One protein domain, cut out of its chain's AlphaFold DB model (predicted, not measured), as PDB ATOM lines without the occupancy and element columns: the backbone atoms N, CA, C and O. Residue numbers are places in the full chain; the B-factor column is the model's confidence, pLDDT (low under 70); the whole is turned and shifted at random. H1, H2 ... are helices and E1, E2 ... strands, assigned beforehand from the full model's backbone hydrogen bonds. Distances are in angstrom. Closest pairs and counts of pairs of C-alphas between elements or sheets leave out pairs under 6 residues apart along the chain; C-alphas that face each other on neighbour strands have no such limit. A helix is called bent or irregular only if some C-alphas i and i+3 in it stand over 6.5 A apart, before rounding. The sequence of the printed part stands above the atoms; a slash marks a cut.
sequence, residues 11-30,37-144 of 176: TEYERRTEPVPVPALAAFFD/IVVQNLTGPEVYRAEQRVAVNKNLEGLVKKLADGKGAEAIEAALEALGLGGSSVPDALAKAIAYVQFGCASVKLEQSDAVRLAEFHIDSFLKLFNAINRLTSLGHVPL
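What this domain is: This is residues 11 to 30 and 37 to 144 of the 176 residues of an uncharacterized protein of Desulfosarcina widdelii (UniProt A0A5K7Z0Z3). One helix, H5, runs through the middle of a compact cluster of crossed helices, with H2, H3, H4, H6 and H7 round it. A small ribbon of two antiparallel strands, E1 and E2, packs on H7, H1 lies off at one end, and the two ends of the printed part run side by side, residues 13 to 14 pairing with 142 to 143. The printed part has 128 residues, with seven named helices and two named strands in the order E1 H1 E2 H2 H3 H4 H5 H6 H7 along the chain, and its class is mostly helix, helices holding 82 and strands 9 of the 91 residues in named elements. It is compact, with a radius of gyration of the C-alphas of 14.2 A and spans of 45 by 36 by 25 A.

How they stand to each other: E1, residues 17 to 21, and E2, residues 37 to 40, are antiparallel neighbours at 151 degrees, with N 18 and O 39 at 2.9 A and N 20 and O 37 at 2.8 A within hydrogen-bond range. The closest C-alphas of E2 and H7, residues 123 to 139, are those of Gln 40 and Ile 133, 6.0 A apart. H1, residues 23 to 28, is close to H7 but not clearly touching, the closest C-alphas being Ala 24 and Ser 125 at 6.9 A. H1 is irregular, with C-alphas 24 and 27 7.7 A apart. The hub is H5, residues 90 to 104, which touches five helices. H2, residues 44 to 56, touches it at a steep tilt of 38 degrees, only just past shallow, opposite ways, with C-alphas Ala 50 and Ala 99 closest at 5.1 A. H3, residues 58 to 68, touches residues 90 to 95 of H5 alone, about perpendicular at 74 degrees, with C-alphas Val 64 and Pro 91 closest at 5.5 A. H4, residues 73 to 82, touches residues 90 to 94 of H5 alone, with C-alphas Glu 77 and Val 90 closest at 6.3 A. H6, residues 112 to 121, touches residues 98 to 102 of H5 alone, at a steep tilt of 64 degrees, opposite ways, with C-alphas Ile 98 and Ala 115 closest at 5.6 A. H7 touches H5 at 72 degrees, only just about perpendicular, with C-alphas Val 101 and Phe 130 closest at 5.5 A. H2 and H7 are apart. In H4, H5, H6 and H7 every O i to N i+4 pair is within hydrogen-bond range, against 7 of 9 in H2, 5 of 7 in H3 and 0 of 2 in H1, where 2 of 3 O i to N i+3 pairs are.

Where its parts are: E1 begins at C-alpha 17, (-33.693, 31.558, -42.754). H2 measures 18.3 A, H5 20.7 A and H7 24.3 A from first to last C-alpha. H7 ends at C-alpha 139, (-37.698, 27.033, -51.899).

The domain as a whole: Residues 31 to 36 are not printed, and C-alphas 30 and 37 are 13.1 A apart across this cut. Of the links that are printed whole, none is long. The C-alphas farthest apart, those of Thr 11 and Lys 71, are 47.0 A apart. The mean pLDDT of the printed part is 83.5, and 23 residues are under 70, among them 55 to 64 and 82 to 90.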
ATOM      1  N   THR A  11     -37.126  43.149 -58.515       92.25
ATOM      2  CA  THR A  11     -37.371  42.607 -57.179       92.25
ATOM      3  C   THR A  11     -36.041  42.327 -56.486       92.25
ATOM      4  O   THR A  11     -35.189  41.616 -57.015       92.25
ATOM      5  N   GLU A  12     -35.880  42.867 -55.282       91.50
ATOM      6  CA  GLU A  12     -34.791  42.487 -54.389       91.50
ATOM      7  C   GLU A  12     -35.149  41.184 -53.679       91.50
ATOM      8  O   GLU A  12     -36.308  40.952 -53.339       91.50
ATOM      9  N   TYR A  13     -34.152  40.329 -53.471       90.50
ATOM     10  CA  TYR A  13     -34.334  39.013 -52.876       90.50
ATOM     11  C   TYR A  13     -33.444  38.855 -51.653       90.50
ATOM     12  O   TYR A  13     -32.276  39.243 -51.665       90.50
ATOM     13  N   GLU A  14     -33.978  38.214 -50.623       91.81
ATOM     14  CA  GLU A  14     -33.276  37.925 -49.380       91.81
ATOM     15  C   GLU A  14     -33.268  36.418 -49.090       91.81
ATOM     16  O   GLU A  14     -34.106  35.645 -49.574       91.81
ATOM     17  N   ARG A  15     -32.247  35.971 -48.349       92.19
ATOM     18  CA  ARG A  15     -32.095  34.556 -48.007       92.19
ATOM     19  C   ARG A  15     -33.193  34.138 -47.038       92.19
ATOM     20  O   ARG A  15     -33.441  34.812 -46.041       92.19
ATOM     21  N   ARG A  16     -33.795  32.983 -47.307       92.44
ATOM     22  CA  ARG A  16     -34.666  32.311 -46.350       92.44
ATOM     23  C   ARG A  16     -33.830  31.815 -45.193       92.44
ATOM     24  O   ARG A  16     -32.790  31.198 -45.419       92.44
ATOM     25  N   THR A  17     -34.322  32.036 -43.982       93.25
ATOM     26  CA  THR A  17     -33.693  31.558 -42.754       93.25
ATOM     27  C   THR A  17     -34.671  30.738 -41.924       93.25
ATOM     28  O   THR A  17     -35.883  30.944 -41.977       93.25
ATOM     29  N   GLU A  18     -34.147  29.782 -41.165       92.00
ATOM     30  CA  GLU A  18     -34.942  28.957 -40.259       92.00
ATOM     31  C   GLU A  18     -34.152  28.650 -38.981       92.00
ATOM     32  O   GLU A  18     -32.996  28.227 -39.065       92.00
ATOM     33  N   PRO A  19     -34.747  28.845 -37.791       93.12
ATOM     34  CA  PRO A  19     -34.159  28.388 -36.541       93.12
ATOM     35  C   PRO A  19     -34.351  26.874 -36.380       93.12
ATOM     36  O   PRO A  19     -35.478  26.387 -36.312       93.12
ATOM     37  N   VAL A  20     -33.253  26.125 -36.265       92.75
ATOM     38  CA  VAL A  20     -33.264  24.667 -36.086       92.75
ATOM     39  C   VAL A  20     -32.829  24.313 -34.659       92.75
ATOM     40  O   VAL A  20     -31.703  24.636 -34.275       92.75
ATOM     41  N   PRO A  21     -33.679  23.643 -33.857       91.75
ATOM     42  CA  PRO A  21     -33.309  23.214 -32.513       91.75
ATOM     43  C   PRO A  21     -32.319  22.040 -32.549       91.75
ATOM     44  O   PRO A  21     -32.564  21.017 -33.193       91.75
ATOM     45  N   VAL A  22     -31.225  22.169 -31.799       91.88
ATOM     46  CA  VAL A  22     -30.113  21.210 -31.701       91.88
ATOM     47  C   VAL A  22     -29.810  20.849 -30.237       91.88
ATOM     48  O   VAL A  22     -28.717  21.103 -29.735       91.88
ATOM     49  N   PRO A  23     -30.755  20.224 -29.511       89.31
ATOM     50  CA  PRO A  23     -30.617  19.972 -28.072       89.31
ATOM     51  C   PRO A  23     -29.401  19.106 -27.709       89.31
ATOM     52  O   PRO A  23     -28.847  19.254 -26.626       89.31
ATOM     53  N   ALA A  24     -28.939  18.241 -28.617       88.00
ATOM     54  CA  ALA A  24     -27.742  17.422 -28.411       88.00
ATOM     55  C   ALA A  24     -26.439  18.241 -28.338       88.00
ATOM     56  O   ALA A  24     -25.421  17.724 -27.885       88.00
ATOM     57  N   LEU A  25     -26.469  19.501 -28.784       88.06
ATOM     58  CA  LEU A  25     -25.347  20.431 -28.733       88.06
ATOM     59  C   LEU A  25     -25.446  21.411 -27.560       88.06
ATOM     60  O   LEU A  25     -24.604  22.293 -27.465       88.06
ATOM     61  N   ALA A  26     -26.431  21.267 -26.663       88.25
ATOM     62  CA  ALA A  26     -26.690  22.228 -25.587       88.25
ATOM     63  C   ALA A  26     -25.470  22.532 -24.706       88.25
ATOM     64  O   ALA A  26     -25.303  23.665 -24.285       88.25
ATOM     65  N   ALA A  27     -24.582  21.557 -24.494       88.56
ATOM     66  CA  ALA A  27     -23.349  21.744 -23.727       88.56
ATOM     67  C   ALA A  27     -22.318  22.688 -24.384       88.56
ATOM     68  O   ALA A  27     -21.311  23.008 -23.760       88.56
ATOM     69  N   PHE A  28     -22.528  23.079 -25.644       88.12
ATOM     70  CA  PHE A  28     -21.655  23.980 -26.404       88.12
ATOM     71  C   PHE A  28     -22.263  25.373 -26.612       88.12
ATOM     72  O   PHE A  28     -21.671  26.183 -27.322       88.12
ATOM     73  N   PHE A  29     -23.441  25.630 -26.044       86.94
ATOM     74  CA  PHE A  29     -24.036  26.963 -25.974       86.94
ATOM     75  C   PHE A  29     -23.694  27.590 -24.624       86.94
ATOM     76  O   PHE A  29     -23.487  26.869 -23.646       86.94
ATOM     77  N   ASP A  30     -23.626  28.920 -24.585       86.19
ATOM     78  CA  ASP A  30     -23.436  29.651 -23.335       86.19
ATOM     79  C   ASP A  30     -24.637  29.441 -22.397       86.19
ATOM     80  O   ASP A  30     -25.760  29.158 -22.839       86.19
ATOM     81  N   ILE A  37     -29.619  26.646 -33.909       92.75
ATOM     82  CA  ILE A  37     -28.766  27.132 -34.996       92.75
ATOM     83  C   ILE A  37     -29.670  27.704 -36.078       92.75
ATOM     84  O   ILE A  37     -30.587  27.033 -36.551       92.75
ATOM     85  N   VAL A  38     -29.411  28.945 -36.487       93.75
ATOM     86  CA  VAL A  38     -30.104  29.553 -37.623       93.75
ATOM     87  C   VAL A  38     -29.409  29.103 -38.895       93.75
ATOM     88  O   VAL A  38     -28.211  29.341 -39.082       93.75
ATOM     89  N   VAL A  39     -30.170  28.462 -39.773       95.56
ATOM     90  CA  VAL A  39     -29.715  28.055 -41.100       95.56
ATOM     91  C   VAL A  39     -30.323  28.936 -42.179       95.56
ATOM     92  O   VAL A  39     -31.326  29.610 -41.944       95.56
ATOM     93  N   GLN A  40     -29.724  28.923 -43.366       94.31
ATOM     94  CA  GLN A  40     -30.166  29.678 -44.528       94.31
ATOM     95  C   GLN A  40     -30.134  28.847 -45.811       94.31
ATOM     96  O   GLN A  40     -29.406  27.856 -45.914       94.31
ATOM     97  N   ASN A  41     -30.894  29.276 -46.819       93.62
ATOM     98  CA  ASN A  41     -30.801  28.693 -48.153       93.62
ATOM     99  C   ASN A  41     -29.446  28.996 -48.814       93.62
ATOM    100  O   ASN A  41     -28.821  30.039 -48.587       93.62
ATOM    101  N   LEU A  42     -29.026  28.088 -49.695       93.94
ATOM    102  CA  LEU A  42     -27.852  28.280 -50.536       93.94
ATOM    103  C   LEU A  42     -28.213  28.977 -51.851       93.94
ATOM    104  O   LEU A  42     -29.314  28.848 -52.389       93.94
ATOM    105  N   THR A  43     -27.245  29.711 -52.384       93.25
ATOM    106  CA  THR A  43     -27.277  30.269 -53.739       93.25
ATOM    107  C   THR A  43     -26.825  29.224 -54.763       93.25
ATOM    108  O   THR A  43     -26.102  28.286 -54.432       93.25
ATOM    109  N   GLY A  44     -27.188  29.406 -56.038       89.38
ATOM    110  CA  GLY A  44     -26.741  28.520 -57.125       89.38
ATOM    111  C   GLY A  44     -25.216  28.292 -57.160       89.38
ATOM    112  O   GLY A  44     -24.789  27.139 -57.227       89.38
ATOM    113  N   PRO A  45     -24.374  29.339 -57.036       92.50
ATOM    114  CA  PRO A  45     -22.924  29.168 -56.949       92.50
ATOM    115  C   PRO A  45     -22.456  28.354 -55.735       92.50
ATOM    116  O   PRO A  45     -21.488  27.606 -55.845       92.50
ATOM    117  N   GLU A  46     -23.109  28.478 -54.577       92.25
ATOM    118  CA  GLU A  46     -22.768  27.701 -53.375       92.25
ATOM    119  C   GLU A  46     -23.156  26.230 -53.521       92.25
ATOM    120  O   GLU A  46     -22.365  25.360 -53.161       92.25
ATOM    121  N   VAL A  47     -24.319  25.951 -54.119       90.75
ATOM    122  CA  VAL A  47     -24.730  24.587 -54.478       90.75
ATOM    123  C   VAL A  47     -23.703  23.963 -55.421       90.75
ATOM    124  O   VAL A  47     -23.210  22.870 -55.158       90.75
ATOM    125  N   TYR A  48     -23.288  24.686 -56.462       89.44
ATOM    126  CA  TYR A  48     -22.284  24.182 -57.399       89.44
ATOM    127  C   TYR A  48     -20.911  23.971 -56.737       89.44
ATOM    128  O   TYR A  48     -20.232  22.984 -57.007       89.44
ATOM    129  N   ARG A  49     -20.501  24.844 -55.805       88.06
ATOM    130  CA  ARG A  49     -19.282  24.638 -54.997       88.06
ATOM    131  C   ARG A  49     -19.384  23.414 -54.089       88.06
ATOM    132  O   ARG A  49     -18.386  22.720 -53.900       88.06
ATOM    133  N   ALA A  50     -20.557  23.146 -53.520       87.38
ATOM    134  CA  ALA A  50     -20.797  21.937 -52.741       87.38
ATOM    135  C   ALA A  50     -20.679  20.677 -53.613       87.38
ATOM    136  O   ALA A  50     -20.080  19.697 -53.182       87.38
ATOM    137  N   GLU A  51     -21.152  20.724 -54.859       84.44
ATOM    138  CA  GLU A  51     -20.985  19.626 -55.820       84.44
ATOM    139  C   GLU A  51     -19.530  19.452 -56.263       84.44
ATOM    140  O   GLU A  51     -19.029  18.333 -56.327       84.44
ATOM    141  N   GLN A  52     -18.786  20.539 -56.473       83.75
ATOM    142  CA  GLN A  52     -17.357  20.444 -56.787       83.75
ATOM    143  C   GLN A  52     -16.530  19.816 -55.659       83.75
ATOM    144  O   GLN A  52     -15.487  19.220 -55.928       83.75
ATOM    145  N   ARG A  53     -16.971  19.904 -54.399       77.12
ATOM    146  CA  ARG A  53     -16.278  19.228 -53.291       77.12
ATOM    147  C   ARG A  53     -16.309  17.716 -53.404       77.12
ATOM    148  O   ARG A  53     -15.353  17.087 -52.967       77.12
ATOM    149  N   VAL A  54     -17.349  17.168 -54.017       71.69
ATOM    150  CA  VAL A  54     -17.412  15.748 -54.360       71.69
ATOM    151  C   VAL A  54     -16.324  15.412 -55.383       71.69
ATOM    152  O   VAL A  54     -15.564  14.471 -55.203       71.69
ATOM    153  N   ALA A  55     -16.177  16.242 -56.418       68.00
ATOM    154  CA  ALA A  55     -15.267  15.970 -57.532       68.00
ATOM    155  C   ALA A  55     -13.773  16.206 -57.225       68.00
ATOM    156  O   ALA A  55     -12.911  15.578 -57.837       68.00
ATOM    157  N   VAL A  56     -13.438  17.144 -56.330       64.38
ATOM    158  CA  VAL A  56     -12.059  17.659 -56.194       64.38
ATOM    159  C   VAL A  56     -11.351  17.168 -54.925       64.38
ATOM    160  O   VAL A  56     -10.120  17.144 -54.861       64.38
ATOM    161  N   ASN A  57     -12.088  16.769 -53.888       64.06
ATOM    162  CA  ASN A  57     -11.547  16.776 -52.532       64.06
ATOM    163  C   ASN A  57     -11.067  15.388 -52.059       64.06
ATOM    164  O   ASN A  57     -11.672  14.753 -51.198       64.06
ATOM    165  N   LYS A  58      -9.917  14.945 -52.590       63.28
ATOM    166  CA  LYS A  58      -9.264  13.657 -52.246       63.28
ATOM    167  C   LYS A  58      -8.964  13.486 -50.747       63.28
ATOM    168  O   LYS A  58      -8.994  12.373 -50.233       63.28
ATOM    169  N   ASN A  59      -8.692  14.583 -50.032       61.25
ATOM    170  CA  ASN A  59      -8.475  14.554 -48.579       61.25
ATOM    171  C   ASN A  59      -9.770  14.300 -47.796       61.25
ATOM    172  O   ASN A  59      -9.733  13.673 -46.739       61.25
ATOM    173  N   LEU A  60     -10.911  14.766 -48.315       63.31
ATOM    174  CA  LEU A  60     -12.221  14.475 -47.740       63.31
ATOM    175  C   LEU A  60     -12.598  13.025 -48.007       63.31
ATOM    176  O   LEU A  60     -13.086  12.372 -47.100       63.31
ATOM    177  N   GLU A  61     -12.323  12.512 -49.206       66.94
ATOM    178  CA  GLU A  61     -12.668  11.149 -49.615       66.94
ATOM    179  C   GLU A  61     -12.220  10.097 -48.585       66.94
ATOM    180  O   GLU A  61     -12.979   9.195 -48.252       66.94
ATOM    181  N   GLY A  62     -11.025  10.244 -48.000       68.75
ATOM    182  CA  GLY A  62     -10.534   9.339 -46.955       68.75
ATOM    183  C   GLY A  62     -11.264   9.450 -45.608       68.75
ATOM    184  O   GLY A  62     -11.485   8.433 -44.955       68.75
ATOM    185  N   LEU A  63     -11.641  10.657 -45.175       66.75
ATOM    186  CA  LEU A  63     -12.397  10.874 -43.928       66.75
ATOM    187  C   LEU A  63     -13.865  10.486 -44.087       66.75
ATOM    188  O   LEU A  63     -14.450   9.850 -43.221       66.75
ATOM    189  N   VAL A  64     -14.430  10.841 -45.231       69.00
ATOM    190  CA  VAL A  64     -15.792  10.533 -45.632       69.00
ATOM    191  C   VAL A  64     -15.966   9.031 -45.799       69.00
ATOM    192  O   VAL A  64     -16.948   8.513 -45.291       69.00
ATOM    193  N   LYS A  65     -15.020   8.314 -46.424       71.81
ATOM    194  CA  LYS A  65     -15.043   6.842 -46.458       71.81
ATOM    195  C   LYS A  65     -15.024   6.261 -45.051       71.81
ATOM    196  O   LYS A  65     -15.896   5.483 -44.715       71.81
ATOM    197  N   LYS A  66     -14.123   6.725 -44.178       74.62
ATOM    198  CA  LYS A  66     -14.089   6.275 -42.774       74.62
ATOM    199  C   LYS A  66     -15.396   6.531 -42.021       74.62
ATOM    200  O   LYS A  66     -15.758   5.734 -41.165       74.62
ATOM    201  N   LEU A  67     -16.076   7.636 -42.316       71.81
ATOM    202  CA  LEU A  67     -17.353   7.980 -41.701       71.81
ATOM    203  C   LEU A  67     -18.514   7.167 -42.304       71.81
ATOM    204  O   LEU A  67     -19.376   6.702 -41.565       71.81
ATOM    205  N   ALA A  68     -18.485   6.934 -43.617       69.44
ATOM    206  CA  ALA A  68     -19.404   6.062 -44.347       69.44
ATOM    207  C   ALA A  68     -19.200   4.570 -44.031       69.44
ATOM    208  O   ALA A  68     -20.119   3.789 -44.216       69.44
ATOM    209  N   ASP A  69     -18.037   4.185 -43.508       76.31
ATOM    210  CA  ASP A  69     -17.737   2.839 -43.005       76.31
ATOM    211  C   ASP A  69     -17.864   2.761 -41.463       76.31
ATOM    212  O   ASP A  69     -17.589   1.730 -40.845       76.31
ATOM    213  N   GLY A  70     -18.222   3.876 -40.812       71.50
ATOM    214  CA  GLY A  70     -18.191   4.062 -39.362       71.50
ATOM    215  C   GLY A  70     -19.517   3.784 -38.645       71.50
ATOM    216  O   GLY A  70     -20.544   3.456 -39.239       71.50
ATOM    217  N   LYS A  71     -19.522   3.953 -37.315       64.81
ATOM    218  CA  LYS A  71     -20.745   3.840 -36.498       64.81
ATOM    219  C   LYS A  71     -21.686   5.004 -36.830       64.81
ATOM    220  O   LYS A  71     -21.454   6.118 -36.383       64.81
ATOM    221  N   GLY A  72     -22.735   4.731 -37.605       65.69
ATOM    222  CA  GLY A  72     -23.673   5.744 -38.108       65.69
ATOM    223  C   GLY A  72     -23.827   5.740 -39.630       65.69
ATOM    224  O   GLY A  72     -24.735   6.397 -40.131       65.69
ATOM    225  N   ALA A  73     -23.006   4.961 -40.342       70.88
ATOM    226  CA  ALA A  73     -23.073   4.754 -41.786       70.88
ATOM    227  C   ALA A  73     -24.490   4.454 -42.297       70.88
ATOM    228  O   ALA A  73     -24.990   5.172 -43.154       70.88
ATOM    229  N   GLU A  74     -25.171   3.469 -41.703       73.94
ATOM    230  CA  GLU A  74     -26.531   3.084 -42.107       73.94
ATOM    231  C   GLU A  74     -27.545   4.222 -41.920       73.94
ATOM    232  O   GLU A  74     -28.434   4.413 -42.745       73.94
ATOM    233  N   ALA A  75     -27.407   5.017 -40.854       71.00
ATOM    234  CA  ALA A  75     -28.286   6.161 -40.610       71.00
ATOM    235  C   ALA A  75     -28.021   7.304 -41.601       71.00
ATOM    236  O   ALA A  75     -28.959   7.973 -42.036       71.00
ATOM    237  N   ILE A  76     -26.753   7.514 -41.973       70.12
ATOM    238  CA  ILE A  76     -26.351   8.464 -43.017       70.12
ATOM    239  C   ILE A  76     -26.912   8.010 -44.363       70.12
ATOM    240  O   ILE A  76     -27.559   8.798 -45.044       70.12
ATOM    241  N   GLU A  77     -26.702   6.751 -44.731       74.00
ATOM    242  CA  GLU A  77     -27.148   6.182 -45.999       74.00
ATOM    243  C   GLU A  77     -28.672   6.246 -46.132       74.00
ATOM    244  O   GLU A  77     -29.167   6.817 -47.101       74.00
ATOM    245  N   ALA A  78     -29.418   5.812 -45.111       74.25
ATOM    246  CA  ALA A  78     -30.878   5.892 -45.101       74.25
ATOM    247  C   ALA A  78     -31.393   7.339 -45.198       74.25
ATOM    248  O   ALA A  78     -32.372   7.614 -45.895       74.25
ATOM    249  N   ALA A  79     -30.739   8.289 -44.520       67.44
ATOM    250  CA  ALA A  79     -31.120   9.696 -44.598       67.44
ATOM    251  C   ALA A  79     -30.823  10.297 -45.980       67.44
ATOM    252  O   ALA A  79     -31.641  11.039 -46.521       67.44
ATOM    253  N   LEU A  80     -29.674   9.967 -46.574       71.75
ATOM    254  CA  LEU A  80     -29.294  10.422 -47.912       71.75
ATOM    255  C   LEU A  80     -30.196   9.809 -48.989       71.75
ATOM    256  O   LEU A  80     -30.597  10.508 -49.922       71.75
ATOM    257  N   GLU A  81     -30.567   8.540 -48.845       76.62
ATOM    258  CA  GLU A  81     -31.520   7.863 -49.722       76.62
ATOM    259  C   GLU A  81     -32.907   8.514 -49.639       76.62
ATOM    260  O   GLU A  81     -33.479   8.869 -50.672       76.62
ATOM    261  N   ALA A  82     -33.394   8.805 -48.427       67.56
ATOM    262  CA  ALA A  82     -34.653   9.523 -48.211       67.56
ATOM    263  C   ALA A  82     -34.673  10.931 -48.840       67.56
ATOM    264  O   ALA A  82     -35.737  11.455 -49.169       67.56
ATOM    265  N   LEU A  83     -33.502  11.541 -49.034       63.44
ATOM    266  CA  LEU A  83     -33.336  12.865 -49.643       63.44
ATOM    267  C   LEU A  83     -33.083  12.812 -51.156       63.44
ATOM    268  O   LEU A  83     -32.830  13.850 -51.770       63.44
ATOM    269  N   GLY A  84     -33.150  11.624 -51.768       64.00
ATOM    270  CA  GLY A  84     -32.921  11.430 -53.201       64.00
ATOM    271  C   GLY A  84     -31.449  11.518 -53.613       64.00
ATOM    272  O   GLY A  84     -31.150  11.659 -54.797       64.00
ATOM    273  N   LEU A  85     -30.521  11.439 -52.655       64.94
ATOM    274  CA  LEU A  85     -29.075  11.446 -52.896       64.94
ATOM    275  C   LEU A  85     -28.472  10.034 -52.993       64.94
ATOM    276  O   LEU A  85     -27.286   9.910 -53.288       64.94
ATOM    277  N   GLY A  86     -29.283   8.980 -52.838       55.56
ATOM    278  CA  GLY A  86     -28.858   7.572 -52.924       55.56
ATOM    279  C   GLY A  86     -28.387   7.099 -54.310       55.56
ATOM    280  O   GLY A  86     -27.900   5.985 -54.444       55.56
ATOM    281  N   GLY A  87     -28.507   7.932 -55.353       53.25
ATOM    282  CA  GLY A  87     -27.943   7.649 -56.682       53.25
ATOM    283  C   GLY A  87     -26.453   7.992 -56.828       53.25
ATOM    284  O   GLY A  87     -25.846   7.655 -57.842       53.25
ATOM    285  N   SER A  88     -25.872   8.686 -55.845       58.66
ATOM    286  CA  SER A  88     -24.429   8.959 -55.755       58.66
ATOM    287  C   SER A  88     -23.785   7.963 -54.792       58.66
ATOM    288  O   SER A  88     -24.480   7.398 -53.951       58.66
ATOM    289  N   SER A  89     -22.468   7.744 -54.874       68.94
ATOM    290  CA  SER A  89     -21.812   6.914 -53.859       68.94
ATOM    291  C   SER A  89     -22.046   7.526 -52.463       68.94
ATOM    292  O   SER A  89     -22.076   8.753 -52.329       68.94
ATOM    293  N   VAL A  90     -22.241   6.704 -51.422       69.81
ATOM    294  CA  VAL A  90     -22.448   7.189 -50.037       69.81
ATOM    295  C   VAL A  90     -21.398   8.241 -49.634       69.81
ATOM    296  O   VAL A  90     -21.779   9.267 -49.060       69.81
ATOM    297  N   PRO A  91     -20.106   8.088 -50.004       72.50
ATOM    298  CA  PRO A  91     -19.116   9.129 -49.768       72.50
ATOM    299  C   PRO A  91     -19.431  10.467 -50.448       72.50
ATOM    300  O   PRO A  91     -19.331  11.528 -49.833       72.50
ATOM    301  N   ASP A  92     -19.853  10.445 -51.704       78.94
ATOM    302  CA  ASP A  92     -20.151  11.656 -52.467       78.94
ATOM    303  C   ASP A  92     -21.337  12.420 -51.870       78.94
ATOM    304  O   ASP A  92     -21.298  13.643 -51.694       78.94
ATOM    305  N   ALA A  93     -22.381  11.683 -51.504       78.94
ATOM    306  CA  ALA A  93     -23.577  12.238 -50.894       78.94
ATOM    307  C   ALA A  93     -23.275  12.840 -49.506       78.94
ATOM    308  O   ALA A  93     -23.734  13.943 -49.192       78.94
ATOM    309  N   LEU A  94     -22.410  12.196 -48.718       82.94
ATOM    310  CA  LEU A  94     -21.936  12.717 -47.437       82.94
ATOM    311  C   LEU A  94     -21.029  13.952 -47.602       82.94
ATOM    312  O   LEU A  94     -21.191  14.935 -46.877       82.94
ATOM    313  N   ALA A  95     -20.123  13.965 -48.584       86.12
ATOM    314  CA  ALA A  95     -19.280  15.125 -48.887       86.12
ATOM    315  C   ALA A  95     -20.116  16.350 -49.299       86.12
ATOM    316  O   ALA A  95     -19.836  17.475 -48.863       86.12
ATOM    317  N   LYS A  96     -21.179  16.132 -50.084       87.38
ATOM    318  CA  LYS A  96     -22.164  17.165 -50.423       87.38
ATOM    319  C   LYS A  96     -22.909  17.648 -49.177       87.38
ATOM    320  O   LYS A  96     -22.995  18.857 -48.970       87.38
ATOM    321  N   ALA A  97     -23.376  16.744 -48.315       89.75
ATOM    322  CA  ALA A  97     -24.076  17.107 -47.081       89.75
ATOM    323  C   ALA A  97     -23.203  17.948 -46.131       89.75
ATOM    324  O   ALA A  97     -23.645  18.988 -45.642       89.75
ATOM    325  N   ILE A  98     -21.932  17.569 -45.950       90.94
ATOM    326  CA  ILE A  98     -20.949  18.334 -45.164       90.94
ATOM    327  C   ILE A  98     -20.799  19.751 -45.723       90.94
ATOM    328  O   ILE A  98     -20.772  20.728 -44.974       90.94
ATOM    329  N   ALA A  99     -20.726  19.886 -47.048       91.56
ATOM    330  CA  ALA A  99     -20.626  21.191 -47.684       91.56
ATOM    331  C   ALA A  99     -21.890  22.038 -47.523       91.56
ATOM    332  O   ALA A  99     -21.784  23.242 -47.299       91.56
ATOM    333  N   TYR A 100     -23.064  21.415 -47.593       93.56
ATOM    334  CA  TYR A 100     -24.334  22.098 -47.371       93.56
ATOM    335  C   TYR A 100     -24.425  22.656 -45.957       93.56
ATOM    336  O   TYR A 100     -24.727  23.835 -45.802       93.56
ATOM    337  N   VAL A 101     -24.110  21.847 -44.942       94.38
ATOM    338  CA  VAL A 101     -24.108  22.298 -43.543       94.38
ATOM    339  C   VAL A 101     -23.095  23.424 -43.338       94.38
ATOM    340  O   VAL A 101     -23.429  24.439 -42.735       94.38
ATOM    341  N   GLN A 102     -21.898  23.313 -43.922       93.62
ATOM    342  CA  GLN A 102     -20.892  24.367 -43.815       93.62
ATOM    343  C   GLN A 102     -21.363  25.713 -44.394       93.62
ATOM    344  O   GLN A 102     -21.145  26.754 -43.782       93.62
ATOM    345  N   PHE A 103     -21.965  25.711 -45.586       93.50
ATOM    346  CA  PHE A 103     -22.380  26.950 -46.255       93.50
ATOM    347  C   PHE A 103     -23.742  27.473 -45.777       93.50
ATOM    348  O   PHE A 103     -24.039  28.657 -45.932       93.50
ATOM    349  N   GLY A 104     -24.582  26.590 -45.238       93.06
ATOM    350  CA  GLY A 104     -25.960  26.891 -44.867       93.06
ATOM    351  C   GLY A 104     -26.144  27.304 -43.411       93.06
ATOM    352  O   GLY A 104     -27.228  27.756 -43.065       93.06
ATOM    353  N   CYS A 105     -25.133  27.199 -42.548       93.12
ATOM    354  CA  CYS A 105     -25.199  27.755 -41.196       93.12
ATOM    355  C   CYS A 105     -24.987  29.279 -41.221       93.12
ATOM    356  O   CYS A 105     -23.948  29.765 -41.662       93.12
ATOM    357  N   ALA A 106     -25.984  30.034 -40.748       91.19
ATOM    358  CA  ALA A 106     -25.968  31.498 -40.732       91.19
ATOM    359  C   ALA A 106     -25.561  32.066 -39.364       91.19
ATOM    360  O   ALA A 106     -24.825  33.050 -39.309       91.19
ATOM    361  N   SER A 107     -26.012  31.451 -38.261       88.50
ATOM    362  CA  SER A 107     -25.671  31.913 -36.905       88.50
ATOM    363  C   SER A 107     -24.255  31.536 -36.468       88.50
ATOM    364  O   SER A 107     -23.683  32.214 -35.621       88.50
ATOM    365  N   VAL A 108     -23.680  30.473 -37.039       88.31
ATOM    366  CA  VAL A 108     -22.344  29.967 -36.695       88.31
ATOM    367  C   VAL A 108     -21.534  29.778 -37.968       88.31
ATOM    368  O   VAL A 108     -21.998  29.155 -38.922       88.31
ATOM    369  N   LYS A 109     -20.299  30.286 -37.973       89.56
ATOM    370  CA  LYS A 109     -19.340  30.019 -39.047       89.56
ATOM    371  C   LYS A 109     -18.681  28.671 -38.792       89.56
ATOM    372  O   LYS A 109     -17.794  28.580 -37.953       89.56
ATOM    373  N   LEU A 110     -19.129  27.648 -39.510       89.88
ATOM    374  CA  LEU A 110     -18.518  26.324 -39.463       89.88
ATOM    375  C   LEU A 110     -17.381  26.230 -40.482       89.88
ATOM    376  O   LEU A 110     -17.533  26.620 -41.646       89.88
ATOM    377  N   GLU A 111     -16.251  25.665 -40.069       90.94
ATOM    378  CA  GLU A 111     -15.261  25.151 -41.004       90.94
ATOM    379  C   GLU A 111     -15.624  23.731 -41.454       90.94
ATOM    380  O   GLU A 111     -16.528  23.069 -40.940       90.94
ATOM    381  N   GLN A 112     -14.911  23.242 -42.467       85.88
ATOM    382  CA  GLN A 112     -15.142  21.902 -42.998       85.88
ATOM    383  C   GLN A 112     -14.897  20.815 -41.939       85.88
ATOM    384  O   GLN A 112     -15.650  19.846 -41.878       85.88
ATOM    385  N   SER A 113     -13.870  20.980 -41.100       87.50
ATOM    386  CA  SER A 113     -13.565  20.068 -39.993       87.50
ATOM    387  C   SER A 113     -14.689  20.002 -38.965       87.50
ATOM    388  O   SER A 113     -14.976  18.923 -38.449       87.50
ATOM    389  N   ASP A 114     -15.360  21.123 -38.706       91.12
ATOM    390  CA  ASP A 114     -16.436  21.199 -37.716       91.12
ATOM    391  C   ASP A 114     -17.681  20.469 -38.216       91.12
ATOM    392  O   ASP A 114     -18.299  19.704 -37.480       91.12
ATOM    393  N   ALA A 115     -18.007  20.630 -39.502       90.06
ATOM    394  CA  ALA A 115     -19.104  19.911 -40.138       90.06
ATOM    395  C   ALA A 115     -18.854  18.390 -40.194       90.06
ATOM    396  O   ALA A 115     -19.782  17.612 -39.976       90.06
ATOM    397  N   VAL A 116     -17.605  17.955 -40.419       89.38
ATOM    398  CA  VAL A 116     -17.220  16.532 -40.313       89.38
ATOM    399  C   VAL A 116     -17.399  16.034 -38.877       89.38
ATOM    400  O   VAL A 116     -17.989  14.977 -38.664       89.38
ATOM    401  N   ARG A 117     -16.956  16.813 -37.886       89.88
ATOM    402  CA  ARG A 117     -17.091  16.466 -36.466       89.88
ATOM    403  C   ARG A 117     -18.557  16.377 -36.032       89.88
ATOM    404  O   ARG A 117     -18.917  15.483 -35.270       89.88
ATOM    405  N   LEU A 118     -19.416  17.260 -36.540       89.69
ATOM    406  CA  LEU A 118     -20.864  17.189 -36.329       89.69
ATOM    407  C   LEU A 118     -21.458  15.907 -36.915       89.69
ATOM    408  O   LEU A 118     -22.265  15.264 -36.249       89.69
ATOM    409  N   ALA A 119     -21.039  15.514 -38.118       87.88
ATOM    410  CA  ALA A 119     -21.496  14.276 -38.740       87.88
ATOM    411  C   ALA A 119     -21.016  13.018 -37.983       87.88
ATOM    412  O   ALA A 119     -21.739  12.027 -37.943       87.88
ATOM    413  N   GLU A 120     -19.840  13.067 -37.346       86.81
ATOM    414  CA  GLU A 120     -19.265  11.953 -36.575       86.81
ATOM    415  C   GLU A 120     -19.892  11.784 -35.181       86.81
ATOM    416  O   GLU A 120     -20.248  10.673 -34.795       86.81
ATOM    417  N   PHE A 121     -20.046  12.870 -34.417       88.00
ATOM    418  CA  PHE A 121     -20.463  12.793 -33.008       88.00
ATOM    419  C   PHE A 121     -21.925  13.184 -32.765       88.00
ATOM    420  O   PHE A 121     -22.522  12.750 -31.780       88.00
ATOM    421  N   HIS A 122     -22.522  13.989 -33.647       89.62
ATOM    422  CA  HIS A 122     -23.856  14.575 -33.469       89.62
ATOM    423  C   HIS A 122     -24.726  14.401 -34.721       89.62
ATOM    424  O   HIS A 122     -25.382  15.336 -35.186       89.62
ATOM    425  N   ILE A 123     -24.750  13.173 -35.246       87.69
ATOM    426  CA  ILE A 123     -25.391  12.797 -36.512       87.69
ATOM    427  C   ILE A 123     -26.849  13.271 -36.654       87.69
ATOM    428  O   ILE A 123     -27.225  13.797 -37.697       87.69
ATOM    429  N   ASP A 124     -27.662  13.164 -35.600       88.81
ATOM    430  CA  ASP A 124     -29.060  13.619 -35.617       88.81
ATOM    431  C   ASP A 124     -29.164  15.140 -35.820       88.81
ATOM    432  O   ASP A 124     -29.960  15.616 -36.629       88.81
ATOM    433  N   SER A 125     -28.311  15.916 -35.142       91.94
ATOM    434  CA  SER A 125     -28.263  17.373 -35.318       91.94
ATOM    435  C   SER A 125     -27.736  17.743 -36.704       91.94
ATOM    436  O   SER A 125     -28.302  18.615 -37.357       91.94
ATOM    437  N   PHE A 126     -26.710  17.039 -37.190       92.50
ATOM    438  CA  PHE A 126     -26.177  17.221 -38.540       92.50
ATOM    439  C   PHE A 126     -27.252  17.010 -39.618       92.50
ATOM    440  O   PHE A 126     -27.455  17.879 -40.466       92.50
ATOM    441  N   LEU A 127     -27.990  15.898 -39.555       90.62
ATOM    442  CA  LEU A 127     -29.039  15.587 -40.525       90.62
ATOM    443  C   LEU A 127     -30.210  16.574 -40.445       90.62
ATOM    444  O   LEU A 127     -30.728  16.982 -41.482       90.62
ATOM    445  N   LYS A 128     -30.601  17.027 -39.247       92.00
ATOM    446  CA  LYS A 128     -31.626  18.078 -39.084       92.00
ATOM    447  C   LYS A 128     -31.229  19.381 -39.771       92.00
ATOM    448  O   LYS A 128     -32.034  19.943 -40.512       92.00
ATOM    449  N   LEU A 129     -29.993  19.835 -39.557       93.75
ATOM    450  CA  LEU A 129     -29.465  21.038 -40.203       93.75
ATOM    451  C   LEU A 129     -29.429  20.867 -41.719       93.75
ATOM    452  O   LEU A 129     -29.928  21.723 -42.448       93.75
ATOM    453  N   PHE A 130     -28.895  19.741 -42.193       93.12
ATOM    454  CA  PHE A 130     -28.825  19.436 -43.615       93.12
ATOM    455  C   PHE A 130     -30.208  19.442 -44.279       93.12
ATOM    456  O   PHE A 130     -30.392  20.100 -45.303       93.12
ATOM    457  N   ASN A 131     -31.195  18.780 -43.672       92.19
ATOM    458  CA  ASN A 131     -32.564  18.709 -44.182       92.19
ATOM    459  C   ASN A 131     -33.222  20.085 -44.257       92.19
ATOM    460  O   ASN A 131     -33.848  20.411 -45.267       92.19
ATOM    461  N   ALA A 132     -33.053  20.904 -43.217       93.12
ATOM    462  CA  ALA A 132     -33.558  22.270 -43.200       93.12
ATOM    463  C   ALA A 132     -32.918  23.108 -44.318       93.12
ATOM    464  O   ALA A 132     -33.631  23.696 -45.130       93.12
ATOM    465  N   ILE A 133     -31.588  23.080 -44.449       94.19
ATOM    466  CA  ILE A 133     -30.853  23.805 -45.499       94.19
ATOM    467  C   ILE A 133     -31.284  23.343 -46.892       94.19
ATOM    468  O   ILE A 133     -31.535  24.175 -47.767       94.19
ATOM    469  N   ASN A 134     -31.387  22.031 -47.114       92.19
ATOM    470  CA  ASN A 134     -31.787  21.473 -48.400       92.19
ATOM    471  C   ASN A 134     -33.203  21.930 -48.772       92.19
ATOM    472  O   ASN A 134     -33.417  22.454 -49.864       92.19
ATOM    473  N   ARG A 135     -34.144  21.849 -47.824       92.69
ATOM    474  CA  ARG A 135     -35.520  22.323 -48.003       92.69
ATOM    475  C   ARG A 135     -35.575  23.817 -48.326       92.69
ATOM    476  O   ARG A 135     -36.231  24.201 -49.289       92.69
ATOM    477  N   LEU A 136     -34.879  24.660 -47.560       93.19
ATOM    478  CA  LEU A 136     -34.825  26.105 -47.811       93.19
ATOM    479  C   LEU A 136     -34.204  26.422 -49.177       93.19
ATOM    480  O   LEU A 136     -34.674  27.315 -49.878       93.19
ATOM    481  N   THR A 137     -33.179  25.669 -49.577       93.38
ATOM    482  CA  THR A 137     -32.525  25.805 -50.886       93.38
ATOM    483  C   THR A 137     -33.484  25.481 -52.027       93.38
ATOM    484  O   THR A 137     -33.539  26.234 -52.996       93.38
ATOM    485  N   SER A 138     -34.309  24.438 -51.892       90.00
ATOM    486  CA  SER A 138     -35.353  24.116 -52.874       90.00
ATOM    487  C   SER A 138     -36.452  25.182 -52.978       90.00
ATOM    488  O   SER A 138     -37.051  25.328 -54.039       90.00
ATOM    489  N   LEU A 139     -36.713  25.942 -51.909       90.81
ATOM    490  CA  LEU A 139     -37.698  27.033 -51.899       90.81
ATOM    491  C   LEU A 139     -37.173  28.345 -52.505       90.81
ATOM    492  O   LEU A 139     -37.959  29.269 -52.730       90.81
ATOM    493  N   GLY A 140     -35.864  28.446 -52.750       89.50
ATOM    494  CA  GLY A 140     -35.224  29.654 -53.259       89.50
ATOM    495  C   GLY A 140     -35.266  30.834 -52.280       89.50
ATOM    496  O   GLY A 140     -35.622  30.699 -51.112       89.50
ATOM    497  N   HIS A 141     -34.880  32.009 -52.768       91.50
ATOM    498  CA  HIS A 141     -34.934  33.252 -51.992       91.50
ATOM    499  C   HIS A 141     -36.368  33.798 -51.941       91.50
ATOM    500  O   HIS A 141     -37.175  33.492 -52.824       91.50
ATOM    501  N   VAL A 142     -36.682  34.619 -50.940       89.69
ATOM    502  CA  VAL A 142     -37.941  35.385 -50.932       89.69
ATOM    503  C   VAL A 142     -37.721  36.776 -51.509       89.69
ATOM    504  O   VAL A 142     -36.638  37.335 -51.325       89.69
ATOM    505  N   PRO A 143     -38.724  37.351 -52.188       88.69
ATOM    506  CA  PRO A 143     -38.788  38.786 -52.410       88.69
ATOM    507  C   PRO A 143     -38.702  39.549 -51.087       88.69
ATOM    508  O   PRO A 143     -39.342  39.167 -50.105       88.69
ATOM    509  N   LEU A 144     -37.944  40.640 -51.083       81.44
ATOM    510  CA  LEU A 144     -37.794  41.513 -49.927       81.44
ATOM    511  C   LEU A 144     -39.170  42.003 -49.447       81.44
ATOM    512  O   LEU A 144     -39.948  42.563 -50.225       81.44
TER     513      LEU A 144